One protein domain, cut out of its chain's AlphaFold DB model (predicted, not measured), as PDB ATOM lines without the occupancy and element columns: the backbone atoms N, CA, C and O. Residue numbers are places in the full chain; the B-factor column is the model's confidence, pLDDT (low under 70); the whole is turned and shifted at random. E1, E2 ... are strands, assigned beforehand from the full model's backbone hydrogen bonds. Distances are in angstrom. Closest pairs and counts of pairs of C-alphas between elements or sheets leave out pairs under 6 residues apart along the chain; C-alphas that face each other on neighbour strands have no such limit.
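This is residues 373 to 418 of the 433 residues of the protein "Endo/exonuclease/phosphatase domain-containing protein" of Pyrenochaeta sp. DS3sAY3a (UniProt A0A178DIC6). A long, twisted hairpin of two strands, E1 and E2, makes the length of this domain, and a short third strand, E3, pairs with the bent first part of E1 at the hairpin's open end. At that same end a long loop, residues 400 to 411, leads from E2 round to E3. The printed part has 46 residues with no named helix and three named strands, E1, E2 and E3 along the chain; the class is all strand, and the sheet order is E2, E1, E3, antiparallel throughout. The whole is loose, with a radius of gyration of the C-alphas of 13.3 A, and flat, spanning 37 by 26 by 13 A.

E1, residues 373 to 386, begins with C-alpha 373 at (219.209, 178.117, 278.112) and is 32.2 A long from first to last C-alpha. E2, residues 389 to 399, is 29.2 A long and begins with C-alpha 389 at (206.538, 189.577, 309.970). E3, residues 412 to 418, is 17.7 A long and ends with C-alpha 418 at (225.074, 178.146, 284.974).

E1, the inner strand, bends by 69 degrees at residue 376. Its pairing is staggered: residues 373 to 376 pair with E3, residues 376 to 386 with E2. E1 and E2 form an antiparallel hairpin, their directions 169 degrees apart, with N 380 and O 395 within hydrogen-bond range at 2.8 A. E1 and E3 are antiparallel, with N 373 and O 415 within hydrogen-bond range at 2.8 A. The edge strands E2 and E3 are apart. The sheet is strongly twisted, its C-alphas up to 5.8 A off its best plane.

The two C-alphas farthest apart, those of Glu 374 and Gly 388, are 37.5 A apart. The printed part has no cut. The link from E1 to E2 is tight, with 2 residues; that from E2 to E3 is long, with 12. Mean pLDDT of the printed part is 79.6, and residues 401 to 408 are under 70.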
ATOM      1  N   VAL A 373     220.217 179.190 278.134       94.31
ATOM      2  CA  VAL A 373     219.209 178.117 278.112       94.31
ATOM      3  C   VAL A 373     217.822 178.644 277.772       94.31
ATOM      4  O   VAL A 373     217.484 179.787 278.094       94.31
ATOM      5  N   GLU A 374     216.993 177.791 277.177       91.19
ATOM      6  CA  GLU A 374     215.551 178.029 277.099       91.19
ATOM      7  C   GLU A 374     214.854 177.516 278.364       91.19
ATOM      8  O   GLU A 374     214.999 176.357 278.761       91.19
ATOM      9  N   ALA A 375     214.077 178.384 279.011       90.38
ATOM     10  CA  ALA A 375     213.376 178.062 280.248       90.38
ATOM     11  C   ALA A 375     211.951 178.617 280.252       90.38
ATOM     12  O   ALA A 375     211.655 179.639 279.634       90.38
ATOM     13  N   ARG A 376     211.062 177.957 281.000       86.56
ATOM     14  CA  ARG A 376     209.734 178.503 281.301       86.56
ATOM     15  C   ARG A 376     209.831 179.397 282.521       86.56
ATOM     16  O   ARG A 376     210.254 178.938 283.581       86.56
ATOM     17  N   GLN A 377     209.463 180.659 282.348       88.38
ATOM     18  CA  GLN A 377     209.473 181.643 283.416       88.38
ATOM     19  C   GLN A 377     208.141 181.600 284.160       88.38
ATOM     20  O   GLN A 377     207.099 181.901 283.584       88.38
ATOM     21  N   VAL A 378     208.182 181.243 285.441       86.06
ATOM     22  CA  VAL A 378     207.000 181.184 286.304       86.06
ATOM     23  C   VAL A 378     207.175 182.173 287.441       86.06
ATOM     24  O   VAL A 378     208.210 182.203 288.111       86.06
ATOM     25  N   GLU A 379     206.163 183.004 287.650       86.56
ATOM     26  CA  GLU A 379     206.080 183.861 288.820       86.56
ATOM     27  C   GLU A 379     205.502 183.055 289.987       86.56
ATOM     28  O   GLU A 379     204.352 182.623 289.954       86.56
ATOM     29  N   GLU A 380     206.301 182.845 291.029       83.00
ATOM     30  CA  GLU A 380     205.864 182.165 292.243       83.00
ATOM     31  C   GLU A 380     205.732 183.142 293.396       83.00
ATOM     32  O   GLU A 380     206.671 183.869 293.736       83.00
ATOM     33  N   ARG A 381     204.577 183.099 294.056       84.06
ATOM     34  CA  ARG A 381     204.347 183.819 295.302       84.06
ATOM     35  C   ARG A 381     204.624 182.893 296.472       84.06
ATOM     36  O   ARG A 381     204.065 181.806 296.578       84.06
ATOM     37  N   SER A 382     205.508 183.336 297.352       79.44
ATOM     38  CA  SER A 382     205.898 182.607 298.555       79.44
ATOM     39  C   SER A 382     205.719 183.508 299.767       79.44
ATOM     40  O   SER A 382     205.982 184.706 299.697       79.44
ATOM     41  N   LYS A 383     205.275 182.957 300.895       81.44
ATOM     42  CA  LYS A 383     205.221 183.707 302.154       81.44
ATOM     43  C   LYS A 383     206.535 183.491 302.899       81.44
ATOM     44  O   LYS A 383     206.917 182.356 303.163       81.44
ATOM     45  N   VAL A 384     207.244 184.568 303.221       76.19
ATOM     46  CA  VAL A 384     208.540 184.530 303.911       76.19
ATOM     47  C   VAL A 384     208.509 185.412 305.151       76.19
ATOM     48  O   VAL A 384     207.992 186.525 305.121       76.19
ATOM     49  N   PHE A 385     209.081 184.939 306.258       70.31
ATOM     50  CA  PHE A 385     209.244 185.764 307.450       70.31
ATOM     51  C   PHE A 385     210.437 186.708 307.288       70.31
ATOM     52  O   PHE A 385     211.575 186.267 307.126       70.31
ATOM     53  N   VAL A 386     210.186 188.012 307.375       74.44
ATOM     54  CA  VAL A 386     211.208 189.061 307.372       74.44
ATOM     55  C   VAL A 386     211.026 189.890 308.636       74.44
ATOM     56  O   VAL A 386     209.988 190.520 308.830       74.44
ATOM     57  N   ARG A 387     212.032 189.871 309.524       79.94
ATOM     58  CA  ARG A 387     212.017 190.597 310.813       79.94
ATOM     59  C   ARG A 387     210.762 190.307 311.656       79.94
ATOM     60  O   ARG A 387     210.117 191.221 312.158       79.94
ATOM     61  N   GLY A 388     210.392 189.030 311.768       82.00
ATOM     62  CA  GLY A 388     209.241 188.584 312.563       82.00
ATOM     63  C   GLY A 388     207.866 188.831 311.931       82.00
ATOM     64  O   GLY A 388     206.861 188.470 312.532       82.00
ATOM     65  N   LYS A 389     207.793 189.397 310.717       76.25
ATOM     66  CA  LYS A 389     206.538 189.577 309.970       76.25
ATOM     67  C   LYS A 389     206.489 188.647 308.766       76.25
ATOM     68  O   LYS A 389     207.487 188.507 308.062       76.25
ATOM     69  N   LEU A 390     205.334 188.034 308.523       82.50
ATOM     70  CA  LEU A 390     205.094 187.254 307.313       82.50
ATOM     71  C   LEU A 390     204.849 188.219 306.149       82.50
ATOM     72  O   LEU A 390     203.913 189.012 306.186       82.50
ATOM     73  N   VAL A 391     205.704 188.166 305.137       84.88
ATOM     74  CA  VAL A 391     205.639 189.015 303.946       84.88
ATOM     75  C   VAL A 391     205.457 188.116 302.733       84.88
ATOM     76  O   VAL A 391     206.130 187.092 302.604       84.88
ATOM     77  N   GLU A 392     204.546 188.479 301.837       89.44
ATOM     78  CA  GLU A 392     204.446 187.822 300.539       89.44
ATOM     79  C   GLU A 392     205.580 188.317 299.642       89.44
ATOM     80  O   GLU A 392     205.773 189.516 299.443       89.44
ATOM     81  N   LYS A 393     206.369 187.379 299.134       84.06
ATOM     82  CA  LYS A 393     207.464 187.635 298.217       84.06
ATOM     83  C   LYS A 393     207.202 186.899 296.921       84.06
ATOM     84  O   LYS A 393     207.171 185.667 296.877       84.06
ATOM     85  N   THR A 394     207.100 187.684 295.866       84.44
ATOM     86  CA  THR A 394     207.133 187.195 294.500       84.44
ATOM     87  C   THR A 394     208.570 186.865 294.105       84.44
ATOM     88  O   THR A 394     209.494 187.652 294.333       84.44
ATOM     89  N   SER A 395     208.778 185.694 293.515       83.81
ATOM     90  CA  SER A 395     210.050 185.298 292.922       83.81
ATOM     91  C   SER A 395     209.830 184.687 291.550       83.81
ATOM     92  O   SER A 395     208.879 183.943 291.340       83.81
ATOM     93  N   ILE A 396     210.731 184.984 290.621       84.94
ATOM     94  CA  ILE A 396     210.726 184.354 289.307       84.94
ATOM     95  C   ILE A 396     211.511 183.045 289.395       84.94
ATOM     96  O   ILE A 396     212.673 183.037 289.821       84.94
ATOM     97  N   LYS A 397     210.883 181.950 288.977       83.88
ATOM     98  CA  LYS A 397     211.489 180.629 288.833       83.88
ATOM     99  C   LYS A 397     211.579 180.238 287.369       83.88
ATOM    100  O   LYS A 397     210.784 180.672 286.540       83.88
ATOM    101  N   TYR A 398     212.577 179.416 287.078       85.62
ATOM    102  CA  TYR A 398     212.856 178.921 285.743       85.62
ATOM    103  C   TYR A 398     212.823 177.406 285.779       85.62
ATOM    104  O   TYR A 398     213.573 176.791 286.535       85.62
ATOM    105  N   TYR A 399     211.947 176.828 284.972       80.69
ATOM    106  CA  TYR A 399     211.728 175.391 284.929       80.69
ATOM    107  C   TYR A 399     212.124 174.818 283.570       80.69
ATOM    108  O   TYR A 399     211.949 175.463 282.527       80.69
ATOM    109  N   LYS A 400     212.627 173.577 283.591       78.88
ATOM    110  CA  LYS A 400     212.690 172.716 282.405       78.88
ATOM    111  C   LYS A 400     211.262 172.507 281.870       78.88
ATOM    112  O   LYS A 400     210.288 172.542 282.619       78.88
ATOM    113  N   ARG A 401     211.125 172.349 280.551       64.69
ATOM    114  CA  ARG A 401     209.839 172.225 279.838       64.69
ATOM    115  C   ARG A 401     208.948 171.116 280.444       64.69
ATOM    116  O   ARG A 401     209.458 170.037 280.710       64.69
ATOM    117  N   ARG A 402     207.641 171.409 280.602       51.34
ATOM    118  CA  ARG A 402     206.558 170.567 281.173       51.34
ATOM    119  C   ARG A 402     206.959 169.815 282.456       51.34
ATOM    120  O   ARG A 402     207.276 168.634 282.427       51.34
ATOM    121  N   LEU A 403     206.835 170.486 283.600       51.28
ATOM    122  CA  LEU A 403     206.352 169.782 284.787       51.28
ATOM    123  C   LEU A 403     204.860 169.534 284.566       51.28
ATOM    124  O   LEU A 403     204.104 170.493 284.383       51.28
ATOM    125  N   ASP A 404     204.454 168.267 284.527       41.97
ATOM    126  CA  ASP A 404     203.045 167.892 284.458       41.97
ATOM    127  C   ASP A 404     202.294 168.588 285.606       41.97
ATOM    128  O   ASP A 404     202.540 168.326 286.782       41.97
ATOM    129  N   GLY A 405     201.431 169.547 285.257       53.56
ATOM    130  CA  GLY A 405     200.601 170.290 286.210       53.56
ATOM    131  C   GLY A 405     201.010 171.734 286.531       53.56
ATOM    132  O   GLY A 405     200.261 172.395 287.247       53.56
ATOM    133  N   LEU A 406     202.118 172.273 286.002       55.03
ATOM    134  CA  LEU A 406     202.478 173.689 286.197       55.03
ATOM    135  C   LEU A 406     202.268 174.508 284.913       55.03
ATOM    136  O   LEU A 406     203.010 174.378 283.942       55.03
ATOM    137  N   THR A 407     201.208 175.325 284.952       54.53
ATOM    138  CA  THR A 407     200.819 176.429 284.043       54.53
ATOM    139  C   THR A 407     201.225 176.265 282.566       54.53
ATOM    140  O   THR A 407     202.322 176.689 282.185       54.53
ATOM    141  N   PRO A 408     200.328 175.735 281.710       59.03
ATOM    142  CA  PRO A 408     200.525 175.620 280.258       59.03
ATOM    143  C   PRO A 408     200.974 176.921 279.562       59.03
ATOM    144  O   PRO A 408     201.654 176.854 278.537       59.03
ATOM    145  N   ASP A 409     200.662 178.077 280.155       72.69
ATOM    146  CA  ASP A 409     200.804 179.403 279.540       72.69
ATOM    147  C   ASP A 409     202.065 180.183 279.955       72.69
ATOM    148  O   ASP A 409     202.250 181.328 279.545       72.69
ATOM    149  N   ALA A 410     202.964 179.601 280.758       81.56
ATOM    150  CA  ALA A 410     204.185 180.302 281.169       81.56
ATOM    151  C   ALA A 410     205.075 180.641 279.949       81.56
ATOM    152  O   ALA A 410     205.368 179.740 279.150       81.56
ATOM    153  N   PRO A 411     205.558 181.891 279.783       86.81
ATOM    154  CA  PRO A 411     206.357 182.272 278.621       86.81
ATOM    155  C   PRO A 411     207.682 181.499 278.569       86.81
ATOM    156  O   PRO A 411     208.324 181.237 279.591       86.81
ATOM    157  N   CYS A 412     208.086 181.120 277.355       89.19
ATOM    158  CA  CYS A 412     209.415 180.575 277.096       89.19
ATOM    159  C   CYS A 412     210.388 181.737 276.903       89.19
ATOM    160  O   CYS A 412     210.164 182.586 276.042       89.19
ATOM    161  N   VAL A 413     211.456 181.777 277.691       92.75
ATOM    162  CA  VAL A 413     212.461 182.842 277.656       92.75
ATOM    163  C   VAL A 413     213.859 182.253 277.531       92.75
ATOM    164  O   VAL A 413     214.113 181.126 277.962       92.75
ATOM    165  N   LYS A 414     214.778 183.031 276.957       94.62
ATOM    166  CA  LYS A 414     216.208 182.714 276.930       94.62
ATOM    167  C   LYS A 414     216.892 183.406 278.095       94.62
ATOM    168  O   LYS A 414     216.767 184.619 278.245       94.62
ATOM    169  N   ILE A 415     217.612 182.645 278.907       93.81
ATOM    170  CA  ILE A 415     218.329 183.172 280.068       93.81
ATOM    171  C   ILE A 415     219.763 182.675 280.079       93.81
ATOM    172  O   ILE A 415     220.045 181.543 279.704       93.81
ATOM    173  N   ASP A 416     220.667 183.511 280.569       94.88
ATOM    174  CA  ASP A 416     222.014 183.084 280.921       94.88
ATOM    175  C   ASP A 416     221.957 182.247 282.212       94.88
ATOM    176  O   ASP A 416     221.534 182.735 283.269       94.88
ATOM    177  N   HIS A 417     222.325 180.970 282.121       93.69
ATOM    178  CA  HIS A 417     222.248 180.001 283.213       93.69
ATOM    179  C   HIS A 417     223.592 179.310 283.417       93.69
ATOM    180  O   HIS A 417     224.347 179.095 282.472       93.69
ATOM    181  N   TRP A 418     223.894 178.946 284.662       94.75
ATOM    182  CA  TRP A 418     225.074 178.146 284.974       94.75
ATOM    183  C   TRP A 418     225.000 176.789 284.276       94.75
ATOM    184  O   TRP A 418     223.920 176.216 284.139       94.75
TER     185      TRP A 418